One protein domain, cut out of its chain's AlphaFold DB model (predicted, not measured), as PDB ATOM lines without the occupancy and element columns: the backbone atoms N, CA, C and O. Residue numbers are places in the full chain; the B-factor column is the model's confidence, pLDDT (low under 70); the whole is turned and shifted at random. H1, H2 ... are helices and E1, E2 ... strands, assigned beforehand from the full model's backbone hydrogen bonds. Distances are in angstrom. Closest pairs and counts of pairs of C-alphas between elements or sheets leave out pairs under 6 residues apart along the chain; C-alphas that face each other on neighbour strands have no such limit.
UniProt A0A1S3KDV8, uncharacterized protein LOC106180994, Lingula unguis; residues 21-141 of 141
ATOM      1  N   ASN A  21     -63.474 -52.638  48.607       70.94
ATOM      2  CA  ASN A  21     -62.197 -53.310  48.403       70.94
ATOM      3  C   ASN A  21     -61.688 -53.122  46.959       70.94
ATOM      4  O   ASN A  21     -61.758 -54.041  46.145       70.94
ATOM      5  N   GLY A  22     -61.221 -51.916  46.629       81.31
ATOM      6  CA  GLY A  22     -60.552 -51.644  45.356       81.31
ATOM      7  C   GLY A  22     -59.172 -52.289  45.314       81.31
ATOM      8  O   GLY A  22     -58.448 -52.266  46.310       81.31
ATOM      9  N   GLN A  23     -58.819 -52.870  44.169       92.12
ATOM     10  CA  GLN A  23     -57.491 -53.434  43.921       92.12
ATOM     11  C   GLN A  23     -56.950 -52.867  42.618       92.12
ATOM     12  O   GLN A  23     -57.681 -52.706  41.633       92.12
ATOM     13  N   GLY A  24     -55.669 -52.538  42.635       95.00
ATOM     14  CA  GLY A  24     -54.996 -51.970  41.489       95.00
ATOM     15  C   GLY A  24     -53.530 -51.706  41.765       95.00
ATOM     16  O   GLY A  24     -53.064 -51.737  42.904       95.00
ATOM     17  N   ARG A  25     -52.795 -51.464  40.688       96.44
ATOM     18  CA  ARG A  25     -51.348 -51.269  40.711       96.44
ATOM     19  C   ARG A  25     -50.930 -50.278  39.638       96.44
ATOM     20  O   ARG A  25     -51.476 -50.259  38.538       96.44
ATOM     21  N   LEU A  26     -49.929 -49.473  39.959       97.62
ATOM     22  CA  LEU A  26     -49.290 -48.585  38.999       97.62
ATOM     23  C   LEU A  26     -48.325 -49.409  38.133       97.62
ATOM     24  O   LEU A  26     -47.371 -49.995  38.661       97.62
ATOM     25  N   ILE A  27     -48.600 -49.472  36.828       98.06
ATOM     26  CA  ILE A  27     -47.856 -50.299  35.867       98.06
ATOM     27  C   ILE A  27     -47.017 -49.493  34.878       98.06
ATOM     28  O   ILE A  27     -46.065 -50.043  34.339       98.06
ATOM     29  N   GLU A  28     -47.310 -48.209  34.680       97.69
ATOM     30  CA  GLU A  28     -46.437 -47.291  33.945       97.69
ATOM     31  C   GLU A  28     -46.372 -45.945  34.682       97.69
ATOM     32  O   GLU A  28     -47.419 -45.318  34.851       97.69
ATOM     33  N   PRO A  29     -45.187 -45.520  35.162       98.00
ATOM     34  CA  PRO A  29     -43.984 -46.344  35.327       98.00
ATOM     35  C   PRO A  29     -44.239 -47.513  36.306       98.00
ATOM     36  O   PRO A  29     -44.921 -47.309  37.311       98.00
ATOM     37  N   PRO A  30     -43.690 -48.725  36.087       98.19
ATOM     38  CA  PRO A  30     -43.932 -49.856  36.983       98.19
ATOM     39  C   PRO A  30     -43.557 -49.559  38.442       98.19
ATOM     40  O   PRO A  30     -42.405 -49.263  38.758       98.19
ATOM     41  N   SER A  31     -44.521 -49.671  39.354       98.00
ATOM     42  CA  SER A  31     -44.289 -49.500  40.796       98.00
ATOM     43  C   SER A  31     -43.392 -50.599  41.388       98.00
ATOM     44  O   SER A  31     -43.221 -51.666  40.801       98.00
ATOM     45  N   ARG A  32     -42.819 -50.364  42.579       97.94
ATOM     46  CA  ARG A  32     -41.851 -51.273  43.246       97.94
ATOM     47  C   ARG A  32     -42.364 -52.714  43.382       97.94
ATOM     48  O   ARG A  32     -41.630 -53.668  43.157       97.94
ATOM     49  N   ASN A  33     -43.637 -52.854  43.724       97.81
ATOM     50  CA  ASN A  33     -44.383 -54.106  43.857       97.81
ATOM     51  C   ASN A  33     -44.673 -54.800  42.519       97.81
ATOM     52  O   ASN A  33     -44.827 -56.019  42.506       97.81
ATOM     53  N   SER A  34     -44.728 -54.068  41.406       98.38
ATOM     54  CA  SER A  34     -45.114 -54.605  40.094       98.38
ATOM     55  C   SER A  34     -43.968 -54.673  39.087       98.38
ATOM     56  O   SER A  34     -44.113 -55.340  38.066       98.38
ATOM     57  N   ALA A  35     -42.820 -54.047  39.358       98.50
ATOM     58  CA  ALA A  35     -41.679 -53.988  38.443       98.50
ATOM     59  C   ALA A  35     -41.222 -55.379  37.963       98.50
ATOM     60  O   ALA A  35     -40.905 -55.555  36.788       98.50
ATOM     61  N   TRP A  36     -41.289 -56.402  38.816       98.38
ATOM     62  CA  TRP A  36     -40.936 -57.779  38.448       98.38
ATOM     63  C   TRP A  36     -41.765 -58.322  37.267       98.38
ATOM     64  O   TRP A  36     -41.264 -59.133  36.490       98.38
ATOM     65  N   ARG A  37     -43.008 -57.848  37.083       98.00
ATOM     66  CA  ARG A  37     -43.872 -58.235  35.952       98.00
ATOM     67  C   ARG A  37     -43.350 -57.729  34.609       98.00
ATOM     68  O   ARG A  37     -43.683 -58.300  33.578       98.00
ATOM     69  N   PHE A  38     -42.532 -56.681  34.628       98.00
ATOM     70  CA  PHE A  38     -42.008 -55.992  33.448       98.00
ATOM     71  C   PHE A  38     -40.523 -56.303  33.202       98.00
ATOM     72  O   PHE A  38     -39.826 -55.532  32.549       98.00
ATOM     73  N   GLY A  39     -40.030 -57.427  33.733       97.75
ATOM     74  CA  GLY A  39     -38.677 -57.929  33.473       97.75
ATOM     75  C   GLY A  39     -37.573 -57.304  34.330       97.75
ATOM     76  O   GLY A  39     -36.400 -57.620  34.132       97.75
ATOM     77  N   PHE A  40     -37.912 -56.450  35.298       98.25
ATOM     78  CA  PHE A  40     -36.928 -55.917  36.236       98.25
ATOM     79  C   PHE A  40     -36.486 -56.987  37.238       98.25
ATOM     80  O   PHE A  40     -37.292 -57.780  37.727       98.25
ATOM     81  N   HIS A  41     -35.199 -56.975  37.598       97.38
ATOM     82  CA  HIS A  41     -34.640 -57.855  38.626       97.38
ATOM     83  C   HIS A  41     -34.996 -57.357  40.040       97.38
ATOM     84  O   HIS A  41     -34.144 -56.906  40.804       97.38
ATOM     85  N   THR A  42     -36.285 -57.400  40.369       97.94
ATOM     86  CA  THR A  42     -36.855 -57.034  41.672       97.94
ATOM     87  C   THR A  42     -37.593 -58.229  42.279       97.94
ATOM     88  O   THR A  42     -38.109 -59.057  41.523       97.94
ATOM     89  N   PRO A  43     -37.698 -58.345  43.615       98.38
ATOM     90  CA  PRO A  43     -38.410 -59.455  44.239       98.38
ATOM     91  C   PRO A  43     -39.866 -59.559  43.785       98.38
ATOM     92  O   PRO A  43     -40.567 -58.558  43.651       98.38
ATOM     93  N   VAL A  44     -40.334 -60.793  43.603       98.38
ATOM     94  CA  VAL A  44     -41.716 -61.066  43.198       98.38
ATOM     95  C   VAL A  44     -42.681 -60.716  44.333       98.38
ATOM     96  O   VAL A  44     -42.529 -61.172  45.474       98.38
ATOM     97  N   ASN A  45     -43.703 -59.927  44.005       97.94
ATOM     98  CA  ASN A  45     -44.882 -59.713  44.835       97.94
ATOM     99  C   ASN A  45     -46.121 -60.197  44.066       97.94
ATOM    100  O   ASN A  45     -46.561 -59.558  43.117       97.94
ATOM    101  N   ASN A  46     -46.677 -61.344  44.464       96.81
ATOM    102  CA  ASN A  46     -47.863 -61.911  43.810       96.81
ATOM    103  C   ASN A  46     -49.157 -61.151  44.145       96.81
ATOM    104  O   ASN A  46     -50.137 -61.292  43.421       96.81
ATOM    105  N   ALA A  47     -49.164 -60.379  45.235       95.88
ATOM    106  CA  ALA A  47     -50.287 -59.561  45.688       95.88
ATOM    107  C   ALA A  47     -50.010 -58.070  45.428       95.88
ATOM    108  O   ALA A  47     -50.330 -57.207  46.244       95.88
ATOM    109  N   ASP A  48     -49.354 -57.773  44.307       97.12
ATOM    110  CA  ASP A  48     -48.896 -56.432  43.960       97.12
ATOM    111  C   ASP A  48     -50.028 -55.444  43.666       97.12
ATOM    112  O   ASP A  48     -49.784 -54.255  43.594       97.12
ATOM    113  N   ASP A  49     -51.270 -55.883  43.548       96.56
ATOM    114  CA  ASP A  49     -52.446 -55.022  43.424       96.56
ATOM    115  C   ASP A  49     -53.148 -54.729  44.767       96.56
ATOM    116  O   ASP A  49     -54.235 -54.149  44.789       96.56
ATOM    117  N   ARG A  50     -52.547 -55.134  45.900       94.75
ATOM    118  CA  ARG A  50     -53.161 -55.078  47.243       94.75
ATOM    119  C   ARG A  50     -52.403 -54.214  48.251       94.75
ATOM    120  O   ARG A  50     -52.419 -54.503  49.446       94.75
ATOM    121  N   LEU A  51     -51.769 -53.135  47.798       95.88
ATOM    122  CA  LEU A  51     -51.156 -52.141  48.689       95.88
ATOM    123  C   LEU A  51     -52.207 -51.160  49.226       95.88
ATOM    124  O   LEU A  51     -52.281 -50.003  48.829       95.88
ATOM    125  N   ASN A  52     -53.061 -51.666  50.115       95.31
ATOM    126  CA  ASN A  52     -54.229 -50.975  50.662       95.31
ATOM    127  C   ASN A  52     -54.043 -50.556  52.131       95.31
ATOM    128  O   ASN A  52     -54.964 -50.688  52.942       95.31
ATOM    129  N   CYS A  53     -52.843 -50.098  52.496       96.69
ATOM    130  CA  CYS A  53     -52.509 -49.629  53.845       96.69
ATOM    131  C   CYS A  53     -52.639 -50.714  54.930       96.69
ATOM    132  O   CYS A  53     -52.928 -50.419  56.090       96.69
ATOM    133  N   GLY A  54     -52.468 -51.988  54.557       94.56
ATOM    134  CA  GLY A  54     -52.708 -53.140  55.438       94.56
ATOM    135  C   GLY A  54     -54.187 -53.486  55.647       94.56
ATOM    136  O   GLY A  54     -54.516 -54.317  56.497       94.56
ATOM    137  N   GLY A  55     -55.086 -52.864  54.884       93.50
ATOM    138  CA  GLY A  55     -56.526 -53.074  54.928       93.50
ATOM    139  C   GLY A  55     -57.260 -52.153  55.903       93.50
ATOM    140  O   GLY A  55     -56.686 -51.577  56.829       93.50
ATOM    141  N   LEU A  56     -58.584 -52.068  55.721       92.19
ATOM    142  CA  LEU A  56     -59.469 -51.131  56.427       92.19
ATOM    143  C   LEU A  56     -59.269 -51.145  57.944       92.19
ATOM    144  O   LEU A  56     -59.237 -50.087  58.570       92.19
ATOM    145  N   LYS A  57     -59.118 -52.335  58.542       92.56
ATOM    146  CA  LYS A  57     -58.958 -52.443  59.993       92.56
ATOM    147  C   LYS A  57     -57.625 -51.885  60.486       92.56
ATOM    148  O   LYS A  57     -57.619 -51.137  61.460       92.56
ATOM    149  N   ALA A  58     -56.524 -52.232  59.822       95.06
ATOM    150  CA  ALA A  58     -55.193 -51.764  60.200       95.06
ATOM    151  C   ALA A  58     -55.074 -50.243  60.041       95.06
ATOM    152  O   ALA A  58     -54.546 -49.570  60.926       95.06
ATOM    153  N   GLN A  59     -55.632 -49.701  58.956       96.12
ATOM    154  CA  GLN A  59     -55.623 -48.271  58.674       96.12
ATOM    155  C   GLN A  59     -56.503 -47.486  59.657       96.12
ATOM    156  O   GLN A  59     -56.009 -46.634  60.391       96.12
ATOM    157  N   TRP A  60     -57.809 -47.761  59.702       94.94
ATOM    158  CA  TRP A  60     -58.757 -46.888  60.404       94.94
ATOM    159  C   TRP A  60     -58.869 -47.176  61.897       94.94
ATOM    160  O   TRP A  60     -58.885 -46.235  62.685       94.94
ATOM    161  N   TYR A  61     -58.892 -48.448  62.304       93.69
ATOM    162  CA  TYR A  61     -58.979 -48.800  63.727       93.69
ATOM    163  C   TYR A  61     -57.602 -48.888  64.396       93.69
ATOM    164  O   TYR A  61     -57.494 -48.613  65.585       93.69
ATOM    165  N   GLY A  62     -56.558 -49.272  63.652       93.75
ATOM    166  CA  GLY A  62     -55.205 -49.444  64.193       93.75
ATOM    167  C   GLY A  62     -54.288 -48.227  64.049       93.75
ATOM    168  O   GLY A  62     -53.370 -48.065  64.848       93.75
ATOM    169  N   SER A  63     -54.523 -47.377  63.046       96.56
ATOM    170  CA  SER A  63     -53.584 -46.313  62.658       96.56
ATOM    171  C   SER A  63     -54.251 -44.954  62.445       96.56
ATOM    172  O   SER A  63     -53.659 -44.080  61.823       96.56
ATOM    173  N   ASN A  64     -55.483 -44.757  62.924       96.50
ATOM    174  CA  ASN A  64     -56.220 -43.491  62.813       96.50
ATOM    175  C   ASN A  64     -56.259 -42.912  61.378       96.50
ATOM    176  O   ASN A  64     -56.058 -41.719  61.159       96.50
ATOM    177  N   GLY A  65     -56.447 -43.781  60.383       95.62
ATOM    178  CA  GLY A  65     -56.494 -43.407  58.966       95.62
ATOM    179  C   GLY A  65     -55.127 -43.332  58.275       95.62
ATOM    180  O   GLY A  65     -55.075 -43.245  57.047       95.62
ATOM    181  N   GLN A  66     -54.024 -43.408  59.023       97.56
ATOM    182  CA  GLN A  66     -52.675 -43.298  58.475       97.56
ATOM    183  C   GLN A  66     -52.293 -44.520  57.629       97.56
ATOM    184  O   GLN A  66     -52.719 -45.648  57.884       97.56
ATOM    185  N   CYS A  67     -51.436 -44.285  56.637       97.62
ATOM    186  CA  CYS A  67     -50.935 -45.279  55.691       97.62
ATOM    187  C   CYS A  67     -49.424 -45.110  55.510       97.62
ATOM    188  O   CYS A  67     -48.904 -44.006  55.688       97.62
ATOM    189  N   GLY A  68     -48.708 -46.182  55.162       97.62
ATOM    190  CA  GLY A  68     -47.344 -46.036  54.669       97.62
ATOM    191  C   GLY A  68     -47.319 -45.327  53.318       97.62
ATOM    192  O   GLY A  68     -48.233 -45.485  52.510       97.62
ATOM    193  N   VAL A  69     -46.266 -44.553  53.052       97.19
ATOM    194  CA  VAL A  69     -46.188 -43.695  51.848       97.19
ATOM    195  C   VAL A  69     -46.149 -44.508  50.551       97.19
ATOM    196  O   VAL A  69     -46.426 -43.989  49.475       97.19
ATOM    197  N   CYS A  70     -45.813 -45.795  50.652       97.25
ATOM    198  CA  CYS A  70     -45.830 -46.748  49.548       97.25
ATOM    199  C   CYS A  70     -46.959 -47.793  49.669       97.25
ATOM    200  O   CYS A  70     -46.871 -48.840  49.041       97.25
ATOM    201  N   GLY A  71     -48.008 -47.531  50.460       97.00
ATOM    202  CA  GLY A  71     -49.207 -48.380  50.563       97.00
ATOM    203  C   GLY A  71     -49.118 -49.544  51.560       97.00
ATOM    204  O   GLY A  71     -50.080 -50.299  51.715       97.00
ATOM    205  N   ASP A  72     -47.994 -49.672  52.269       97.94
ATOM    206  CA  ASP A  72     -47.810 -50.586  53.401       97.94
ATOM    207  C   ASP A  72     -48.668 -50.189  54.623       97.94
ATOM    208  O   ASP A  72     -49.085 -49.029  54.744       97.94
ATOM    209  N   PRO A  73     -48.932 -51.110  55.572       97.31
ATOM    210  CA  PRO A  73     -49.558 -50.762  56.846       97.31
ATOM    211  C   PRO A  73     -48.772 -49.681  57.583       97.31
ATOM    212  O   PRO A  73     -47.549 -49.757  57.702       97.31
ATOM    213  N   TYR A  74     -49.473 -48.693  58.144       97.19
ATOM    214  CA  TYR A  74     -48.796 -47.639  58.895       97.19
ATOM    215  C   TYR A  74     -48.095 -48.194  60.145       97.19
ATOM    216  O   TYR A  74     -46.917 -47.922  60.370       97.19
ATOM    217  N   GLN A  75     -48.790 -49.028  60.917       94.00
ATOM    218  CA  GLN A  75     -48.194 -49.813  61.996       94.00
ATOM    219  C   GLN A  75     -47.754 -51.174  61.440       94.00
ATOM    220  O   GLN A  75     -48.593 -52.045  61.211       94.00
ATOM    221  N   GLY A  76     -46.457 -51.365  61.188       93.75
ATOM    222  CA  GLY A  76     -45.933 -52.639  60.691       93.75
ATOM    223  C   GLY A  76     -44.656 -52.521  59.867       93.75
ATOM    224  O   GLY A  76     -44.006 -51.477  59.827       93.75
ATOM    225  N   VAL A  77     -44.301 -53.628  59.214       96.06
ATOM    226  CA  VAL A  77     -43.164 -53.700  58.290       96.06
ATOM    227  C   VAL A  77     -43.482 -52.883  57.033       96.06
ATOM    228  O   VAL A  77     -44.539 -53.059  56.429       96.06
ATOM    229  N   ARG A  78     -42.560 -51.995  56.642       97.19
ATOM    230  CA  ARG A  78     -42.653 -51.157  55.436       97.19
ATOM    231  C   ARG A  78     -41.828 -51.762  54.306       97.19
ATOM    232  O   ARG A  78     -40.736 -51.291  53.992       97.19
ATOM    233  N   ASP A  79     -42.319 -52.858  53.736       98.00
ATOM    234  CA  ASP A  79     -41.576 -53.629  52.736       98.00
ATOM    235  C   ASP A  79     -41.336 -52.865  51.423       98.00
ATOM    236  O   ASP A  79     -40.401 -53.194  50.690       98.00
ATOM    237  N   HIS A  80     -42.148 -51.855  51.113       98.31
ATOM    238  CA  HIS A  80     -42.059 -51.078  49.878       98.31
ATOM    239  C   HIS A  80     -41.390 -49.718  50.070       98.31
ATOM    240  O   HIS A  80     -41.177 -49.020  49.082       98.31
ATOM    241  N   GLU A  81     -41.022 -49.338  51.294       97.81
ATOM    242  CA  GLU A  81     -40.245 -48.130  51.592       97.81
ATOM    243  C   GLU A  81     -38.741 -48.429  51.632       97.81
ATOM    244  O   GLU A  81     -38.330 -49.586  51.639       97.81
ATOM    245  N   ALA A  82     -37.895 -47.395  51.609       97.12
ATOM    246  CA  ALA A  82     -36.443 -47.573  51.549       97.12
ATOM    247  C   ALA A  82     -35.921 -48.458  52.698       97.12
ATOM    248  O   ALA A  82     -36.243 -48.230  53.861       97.12
ATOM    249  N   GLY A  83     -35.104 -49.459  52.356       95.56
ATOM    250  CA  GLY A  83     -34.645 -50.499  53.287       95.56
ATOM    251  C   GLY A  83     -35.572 -51.721  53.380       95.56
ATOM    252  O   GLY A  83     -35.155 -52.751  53.905       95.56
ATOM    253  N   GLY A  84     -36.787 -51.634  52.838       97.44
ATOM    254  CA  GLY A  84     -37.725 -52.741  52.708       97.44
ATOM    255  C   GLY A  84     -37.396 -53.683  51.548       97.44
ATOM    256  O   GLY A  84     -36.646 -53.353  50.624       97.44
ATOM    257  N   LYS A  85     -37.998 -54.874  51.585       97.69
ATOM    258  CA  LYS A  85     -37.776 -55.967  50.627       97.69
ATOM    259  C   LYS A  85     -37.937 -55.552  49.159       97.69
ATOM    260  O   LYS A  85     -37.163 -56.000  48.317       97.69
ATOM    261  N   TYR A  86     -38.939 -54.738  48.839       98.12
ATOM    262  CA  TYR A  86     -39.281 -54.347  47.467       98.12
ATOM    263  C   TYR A  86     -38.654 -53.008  47.047       98.12
ATOM    264  O   TYR A  86     -38.721 -52.634  45.877       98.12
ATOM    265  N   ALA A  87     -38.003 -52.286  47.962       97.25
ATOM    266  CA  ALA A  87     -37.318 -51.029  47.673       97.25
ATOM    267  C   ALA A  87     -35.849 -51.255  47.284       97.25
ATOM    268  O   ALA A  87     -34.919 -50.847  47.977       97.25
ATOM    269  N   THR A  88     -35.636 -51.885  46.130       96.62
ATOM    270  CA  THR A  88     -34.302 -52.258  45.619       96.62
ATOM    271  C   THR A  88     -33.464 -51.081  45.106       96.62
ATOM    272  O   THR A  88     -32.285 -51.252  44.811       96.62
ATOM    273  N   GLY A  89     -34.063 -49.897  44.945       95.44
ATOM    274  CA  GLY A  89     -33.427 -48.754  44.282       95.44
ATOM    275  C   GLY A  89     -33.375 -48.864  42.753       95.44
ATOM    276  O   GLY A  89     -32.689 -48.074  42.112       95.44
ATOM    277  N   THR A  90     -34.095 -49.822  42.157       96.88
ATOM    278  CA  THR A  90     -34.195 -49.972  40.699       96.88
ATOM    279  C   THR A  90     -34.899 -48.766  40.072       96.88
ATOM    280  O   THR A  90     -36.043 -48.461  40.408       96.88
ATOM    281  N   ILE A  91     -34.232 -48.108  39.123       97.00
ATOM    282  CA  ILE A  91     -34.832 -47.066  38.288       97.00
ATOM    283  C   ILE A  91     -35.582 -47.738  37.137       97.00
ATOM    284  O   ILE A  91     -34.975 -48.396  36.295       97.00
ATOM    285  N   VAL A  92     -36.908 -47.594  37.118       97.69
ATOM    286  CA  VAL A  92     -37.777 -48.253  36.126       97.69
ATOM    287  C   VAL A  92     -37.981 -47.426  34.858       97.69
ATOM    288  O   VAL A  92     -38.239 -47.989  33.795       97.69
ATOM    289  N   ARG A  93     -37.854 -46.099  34.957       97.56
ATOM    290  CA  ARG A  93     -37.990 -45.129  33.864       97.56
ATOM    291  C   ARG A  93     -37.123 -43.905  34.140       97.56
ATOM    292  O   ARG A  93     -36.758 -43.650  35.284       97.56
ATOM    293  N   SER A  94     -36.803 -43.163  33.087       97.19
ATOM    294  CA  SER A  94     -36.135 -41.862  33.154       97.19
ATOM    295  C   SER A  94     -36.894 -40.890  32.263       97.19
ATOM    296  O   SER A  94     -37.265 -41.267  31.155       97.19
ATOM    297  N   PHE A  95     -37.106 -39.673  32.752       97.00
ATOM    298  CA  PHE A  95     -37.878 -38.632  32.076       97.00
ATOM    299  C   PHE A  95     -37.101 -37.317  32.078       97.00
ATOM    300  O   PHE A  95     -36.271 -37.071  32.962       97.00
ATOM    301  N   GLY A  96     -37.380 -36.468  31.098       97.38
ATOM    302  CA  GLY A  96     -36.929 -35.088  31.057       97.38
ATOM    303  C   GLY A  96     -37.678 -34.204  32.056       97.38
ATOM    304  O   GLY A  96     -38.824 -34.453  32.428       97.38
ATOM    305  N   VAL A  97     -37.033 -33.121  32.492       95.00
ATOM    306  CA  VAL A  97     -37.686 -32.125  33.352       95.00
ATOM    307  C   VAL A  97     -38.814 -31.445  32.573       95.00
ATOM    308  O   VAL A  97     -38.576 -30.881  31.508       95.00
ATOM    309  N   GLY A  98     -40.028 -31.474  33.126       94.44
ATOM    310  CA  GLY A  98     -41.215 -30.882  32.500       94.44
ATOM    311  C   GLY A  98     -41.835 -31.725  31.385       94.44
ATOM    312  O   GLY A  98     -42.755 -31.252  30.726       94.44
ATOM    313  N   GLU A  99     -41.350 -32.951  31.171       96.69
ATOM    314  CA  GLU A  99     -41.947 -33.892  30.227       96.69
ATOM    315  C   GLU A  99     -43.360 -34.297  30.680       96.69
ATOM    316  O   GLU A  99     -43.583 -34.618  31.850       96.69
ATOM    317  N   THR A 100     -44.311 -34.292  29.744       96.69
ATOM    318  CA  THR A 100     -45.619 -34.925  29.944       96.69
ATOM    319  C   THR A 100     -45.450 -36.424  29.772       96.69
ATOM    320  O   THR A 100     -45.001 -36.872  28.719       96.69
ATOM    321  N   ILE A 101     -45.823 -37.186  30.794       96.88
ATOM    322  CA  ILE A 101     -45.646 -38.636  30.821       96.88
ATOM    323  C   ILE A 101     -46.995 -39.341  30.858       96.88
ATOM    324  O   ILE A 101     -47.944 -38.851  31.475       96.88
ATOM    325  N   ASP A 102     -47.049 -40.522  30.253       96.88
ATOM    326  CA  ASP A 102     -48.186 -41.415  30.410       96.88
ATOM    327  C   ASP A 102     -48.090 -42.140  31.754       96.88
ATOM    328  O   ASP A 102     -47.066 -42.738  32.092       96.88
ATOM    329  N   ILE A 103     -49.181 -42.096  32.518       97.12
ATOM    330  CA  ILE A 103     -49.347 -42.879  33.737       97.12
ATOM    331  C   ILE A 103     -50.444 -43.910  33.505       97.12
ATOM    332  O   ILE A 103     -51.586 -43.559  33.207       97.12
ATOM    333  N   VAL A 104     -50.112 -45.189  33.684       97.69
ATOM    334  CA  VAL A 104     -51.062 -46.292  33.507       97.69
ATOM    335  C   VAL A 104     -51.244 -47.032  34.823       97.69
ATOM    336  O   VAL A 104     -50.306 -47.611  35.381       97.69
ATOM    337  N   VAL A 105     -52.484 -47.035  35.306       96.69
ATOM    338  CA  VAL A 105     -52.915 -47.792  36.482       96.69
ATOM    339  C   VAL A 105     -53.776 -48.962  36.022       96.69
ATOM    340  O   VAL A 105     -54.812 -48.772  35.387       96.69
ATOM    341  N   ASP A 106     -53.346 -50.174  36.356       96.56
ATOM    342  CA  ASP A 106     -54.099 -51.402  36.123       96.56
ATOM    343  C   ASP A 106     -55.044 -51.640  37.304       96.56
ATOM    344  O   ASP A 106     -54.600 -51.896  38.426       96.56
ATOM    345  N   ILE A 107     -56.348 -51.513  37.059       95.00
ATOM    346  CA  ILE A 107     -57.399 -51.713  38.057       95.00
ATOM    347  C   ILE A 107     -57.919 -53.143  37.948       95.00
ATOM    348  O   ILE A 107     -58.741 -53.463  37.090       95.00
ATOM    349  N   THR A 108     -57.456 -54.001  38.854       92.88
ATOM    350  CA  THR A 108     -57.798 -55.430  38.878       92.88
ATOM    351  C   THR A 108     -59.161 -55.688  39.520       92.88
ATOM    352  O   THR A 108     -59.856 -56.634  39.147       92.88
ATOM    353  N   HIS A 109     -59.583 -54.827  40.451       90.06
ATOM    354  CA  HIS A 109     -60.939 -54.813  40.988       90.06
ATOM    355  C   HIS A 109     -61.453 -53.376  41.090       90.06
ATOM    356  O   HIS A 109     -61.056 -52.608  41.970       90.06
ATOM    357  N   GLY A 110     -62.343 -53.028  40.162       80.06
ATOM    358  CA  GLY A 110     -62.844 -51.672  39.982       80.06
ATOM    359  C   GLY A 110     -63.748 -51.201  41.107       80.06
ATOM    360  O   GLY A 110     -64.747 -51.842  41.432       80.06
ATOM    361  N   GLN A 111     -63.427 -50.028  41.645       74.19
ATOM    362  CA  GLN A 111     -64.280 -49.272  42.553       74.19
ATOM    363  C   GLN A 111     -64.278 -47.798  42.170       74.19
ATOM    364  O   GLN A 111     -63.342 -47.311  41.541       74.19
ATOM    365  N   LYS A 112     -65.353 -47.087  42.522       81.38
ATOM    366  CA  LYS A 112     -65.431 -45.639  42.311       81.38
ATOM    367  C   LYS A 112     -64.348 -44.943  43.139       81.38
ATOM    368  O   LYS A 112     -64.014 -45.400  44.227       81.38
ATOM    369  N   GLY A 113     -63.852 -43.817  42.649       87.44
ATOM    370  CA  GLY A 113     -62.830 -43.040  43.334       87.44
ATOM    371  C   GLY A 113     -62.164 -42.047  42.395       87.44
ATOM    372  O   GLY A 113     -62.677 -41.759  41.315       87.44
ATOM    373  N   TRP A 114     -61.021 -41.541  42.833       91.56
ATOM    374  CA  TRP A 114     -60.144 -40.652  42.084       91.56
ATOM    375  C   TRP A 114     -58.692 -41.055  42.356       91.56
ATOM    376  O   TRP A 114     -58.413 -41.800  43.297       91.56
ATOM    377  N   MET A 115     -57.781 -40.594  41.507       94.06
ATOM    378  CA  MET A 115     -56.348 -40.847  41.628       94.06
ATOM    379  C   MET A 115     -55.614 -39.519  41.743       94.06
ATOM    380  O   MET A 115     -56.034 -38.518  41.165       94.06
ATOM    381  N   GLU A 116     -54.507 -39.531  42.470       96.88
ATOM    382  CA  GLU A 116     -53.597 -38.401  42.590       96.88
ATOM    383  C   GLU A 116     -52.173 -38.915  42.517       96.88
ATOM    384  O   GLU A 116     -51.849 -39.958  43.090       96.88
ATOM    385  N   PHE A 117     -51.316 -38.159  41.849       97.75
ATOM    386  CA  PHE A 117     -49.914 -38.496  41.694       97.75
ATOM    387  C   PHE A 117     -49.076 -37.394  42.324       97.75
ATOM    388  O   PHE A 117     -49.334 -36.207  42.135       97.75
ATOM    389  N   ARG A 118     -48.073 -37.792  43.100       97.69
ATOM    390  CA  ARG A 118     -47.145 -36.889  43.780       97.69
ATOM    391  C   ARG A 118     -45.724 -37.303  43.443       97.69
ATOM    392  O   ARG A 118     -45.444 -38.491  43.275       97.69
ATOM    393  N   LEU A 119     -44.826 -36.331  43.399       96.38
ATOM    394  CA  LEU A 119     -43.396 -36.557  43.231       96.38
ATOM    395  C   LEU A 119     -42.650 -36.015  44.453       96.38
ATOM    396  O   LEU A 119     -43.094 -35.083  45.106       96.38
ATOM    397  N   CYS A 120     -41.512 -36.595  44.807       96.88
ATOM    398  CA  CYS A 120     -40.623 -36.010  45.805       96.88
ATOM    399  C   CYS A 120     -39.189 -36.112  45.288       96.88
ATOM    400  O   CYS A 120     -38.781 -37.205  44.881       96.88
ATOM    401  N   PRO A 121     -38.406 -35.022  45.321       96.00
ATOM    402  CA  PRO A 121     -36.972 -35.092  45.086       96.00
ATOM    403  C   PRO A 121     -36.304 -35.981  46.147       96.00
ATOM    404  O   PRO A 121     -36.101 -35.565  47.286       96.00
ATOM    405  N   ASN A 122     -35.958 -37.216  45.778       94.44
ATOM    406  CA  ASN A 122     -35.240 -38.148  46.642       94.44
ATOM    407  C   ASN A 122     -34.041 -38.747  45.899       94.44
ATOM    408  O   ASN A 122     -34.168 -39.721  45.161       94.44
ATOM    409  N   ASN A 123     -32.864 -38.169  46.130       91.69
ATOM    410  CA  ASN A 123     -31.621 -38.575  45.469       91.69
ATOM    411  C   ASN A 123     -30.891 -39.716  46.199       91.69
ATOM    412  O   ASN A 123     -29.749 -40.027  45.862       91.69
ATOM    413  N   ASN A 124     -31.509 -40.330  47.214       92.81
ATOM    414  CA  ASN A 124     -30.920 -41.446  47.943       92.81
ATOM    415  C   ASN A 124     -31.935 -42.590  48.115       92.81
ATOM    416  O   ASN A 124     -32.817 -42.502  48.969       92.81
ATOM    417  N   PRO A 125     -31.787 -43.712  47.386       90.75
ATOM    418  CA  PRO A 125     -32.735 -44.826  47.456       90.75
ATOM    419  C   PRO A 125     -32.756 -45.535  48.819       90.75
ATOM    420  O   PRO A 125     -33.646 -46.344  49.065       90.75
ATOM    421  N   LYS A 126     -31.795 -45.247  49.709       93.56
ATOM    422  CA  LYS A 126     -31.738 -45.782  51.077       93.56
ATOM    423  C   LYS A 126     -32.469 -44.911  52.101       93.56
ATOM    424  O   LYS A 126     -32.591 -45.323  53.249       93.56
ATOM    425  N   VAL A 127     -32.929 -43.721  51.715       95.00
ATOM    426  CA  VAL A 127     -33.664 -42.810  52.599       95.00
ATOM    427  C   VAL A 127     -35.156 -42.898  52.272       95.00
ATOM    428  O   VAL A 127     -35.533 -42.694  51.111       95.00
ATOM    429  N   PRO A 128     -36.017 -43.210  53.260       95.44
ATOM    430  CA  PRO A 128     -37.458 -43.210  53.058       95.44
ATOM    431  C   PRO A 128     -37.949 -41.834  52.613       95.44
ATOM    432  O   PRO A 128     -37.518 -40.803  53.129       95.44
ATOM    433  N   VAL A 129     -38.870 -41.825  51.653       97.19
ATOM    434  CA  VAL A 129     -39.579 -40.605  51.270       97.19
ATOM    435  C   VAL A 129     -40.586 -40.243  52.363       97.19
ATOM    436  O   VAL A 129     -41.178 -41.133  52.967       97.19
ATOM    437  N   SER A 130     -40.790 -38.953  52.629       96.69
ATOM    438  CA  SER A 130     -41.813 -38.491  53.571       96.69
ATOM    439  C   SER A 130     -43.066 -38.004  52.848       96.69
ATOM    440  O   SER A 130     -42.989 -37.477  51.734       96.69
ATOM    441  N   GLN A 131     -44.215 -38.124  53.517       97.50
ATOM    442  CA  GLN A 131     -45.468 -37.553  53.026       97.50
ATOM    443  C   GLN A 131     -45.353 -36.028  52.866       97.50
ATOM    444  O   GLN A 131     -45.693 -35.503  51.811       97.50
ATOM    445  N   ASP A 132     -44.727 -35.342  53.830       98.00
ATOM    446  CA  ASP A 132     -44.475 -33.894  53.778       98.00
ATOM    447  C   ASP A 132     -43.694 -33.443  52.535       98.00
ATOM    448  O   ASP A 132     -43.820 -32.300  52.096       98.00
ATOM    449  N   CYS A 133     -42.828 -34.300  51.986       98.12
ATOM    450  CA  CYS A 133     -42.143 -33.995  50.736       98.12
ATOM    451  C   CYS A 133     -43.076 -34.170  49.538       98.12
ATOM    452  O   CYS A 133     -43.137 -33.293  48.683       98.12
ATOM    453  N   LEU A 134     -43.803 -35.290  49.487       98.25
ATOM    454  CA  LEU A 134     -44.736 -35.601  48.405       98.25
ATOM    455  C   LEU A 134     -45.833 -34.535  48.285       98.25
ATOM    456  O   LEU A 134     -46.155 -34.108  47.179       98.25
ATOM    457  N   ASP A 135     -46.357 -34.052  49.411       98.06
ATOM    458  CA  ASP A 135     -47.426 -33.048  49.445       98.06
ATOM    459  C   ASP A 135     -47.001 -31.683  48.881       98.06
ATOM    460  O   ASP A 135     -47.851 -30.872  48.514       98.06
ATOM    461  N   LYS A 136     -45.694 -31.425  48.746       98.19
ATOM    462  CA  LYS A 136     -45.177 -30.206  48.104       98.19
ATOM    463  C   LYS A 136     -45.228 -30.258  46.579       98.19
ATOM    464  O   LYS A 136     -45.175 -29.200  45.954       98.19
ATOM    465  N   TYR A 137     -45.311 -31.446  45.974       97.25
ATOM    466  CA  TYR A 137     -45.246 -31.611  44.519       97.25
ATOM    467  C   TYR A 137     -46.346 -32.550  44.007       97.25
ATOM    468  O   TYR A 137     -46.088 -33.617  43.444       97.25
ATOM    469  N   VAL A 138     -47.595 -32.122  44.190       97.69
ATOM    470  CA  VAL A 138     -48.764 -32.740  43.551       97.69
ATOM    471  C   VAL A 138     -48.704 -32.497  42.040       97.69
ATOM    472  O   VAL A 138     -48.567 -31.357  41.589       97.69
ATOM    473  N   LEU A 139     -48.784 -33.571  41.256       96.50
ATOM    474  CA  LEU A 139     -48.747 -33.519  39.798       96.50
ATOM    475  C   LEU A 139     -50.122 -33.157  39.236       96.50
ATOM    476  O   LEU A 139     -51.161 -33.530  39.781       96.50
ATOM    477  N   ARG A 140     -50.116 -32.429  38.119       94.50
ATOM    478  CA  ARG A 140     -51.336 -32.107  37.377       94.50
ATOM    479  C   ARG A 140     -51.676 -33.270  36.450       94.50
ATOM    480  O   ARG A 140     -50.781 -33.777  35.777       94.50
ATOM    481  N   VAL A 141     -52.950 -33.652  36.452       85.44
ATOM    482  CA  VAL A 141     -53.545 -34.718  35.632       85.44
ATOM    483  C   VAL A 141     -54.474 -34.088  34.608       85.44
ATOM    484  O   VAL A 141     -55.138 -33.091  34.981       85.44
TER     485      VAL A 141
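Overview. This is residues 21 to 141 of the 141 residues of the protein "uncharacterized protein LOC106180994" of Lingula unguis (UniProt A0A1S3KDV8). There is little regular structure: a compact body of long winding loops, with a two-stranded antiparallel ribbon, E1 beside E2, along one side and three short helices set separately around it. H2 and the loop at Gly 96 lie at opposite ends of the long axis. The printed part has 121 residues, 26 in named elements, in the order E1, H1, H2, E2, H3, class mixed. The radius of gyration of the C-alphas is 14.3 A, the spans 42 by 32 by 32 A.

Along the chain. E1, residues 23 to 28, begins at C-alpha 23 (-57.491, -53.434, 43.921) and is 16.1 A long. H1 is residues 35 to 38, 5.4 A; H2 residues 56 to 61, 7.7 A; E2 residues 104 to 109, 15.0 A. H3, residues 131 to 134, 5.1 A, ends at C-alpha 134 (-44.736, -35.601, 48.405).

Arrangement. E1 and E2 are antiparallel at 161 degrees; N 25 and O 106 are 2.9 A apart, within hydrogen-bond range. The closest C-alphas of E1 and H1, Ile 27 and Ala 35, are 7.6 A apart. H1 touches no helix, nor do H2 and H3. In H2 every O i to N i+4 pair is within range; H1 and H3 are too short for one.

Size, cuts and confidence. Tyr 61 and Gly 96 have the farthest C-alphas, 41.7 A apart. The printed part has no cut; the links H1 to H2, H2 to E2 and E2 to H3 are long. No printed residue is under pLDDT 70.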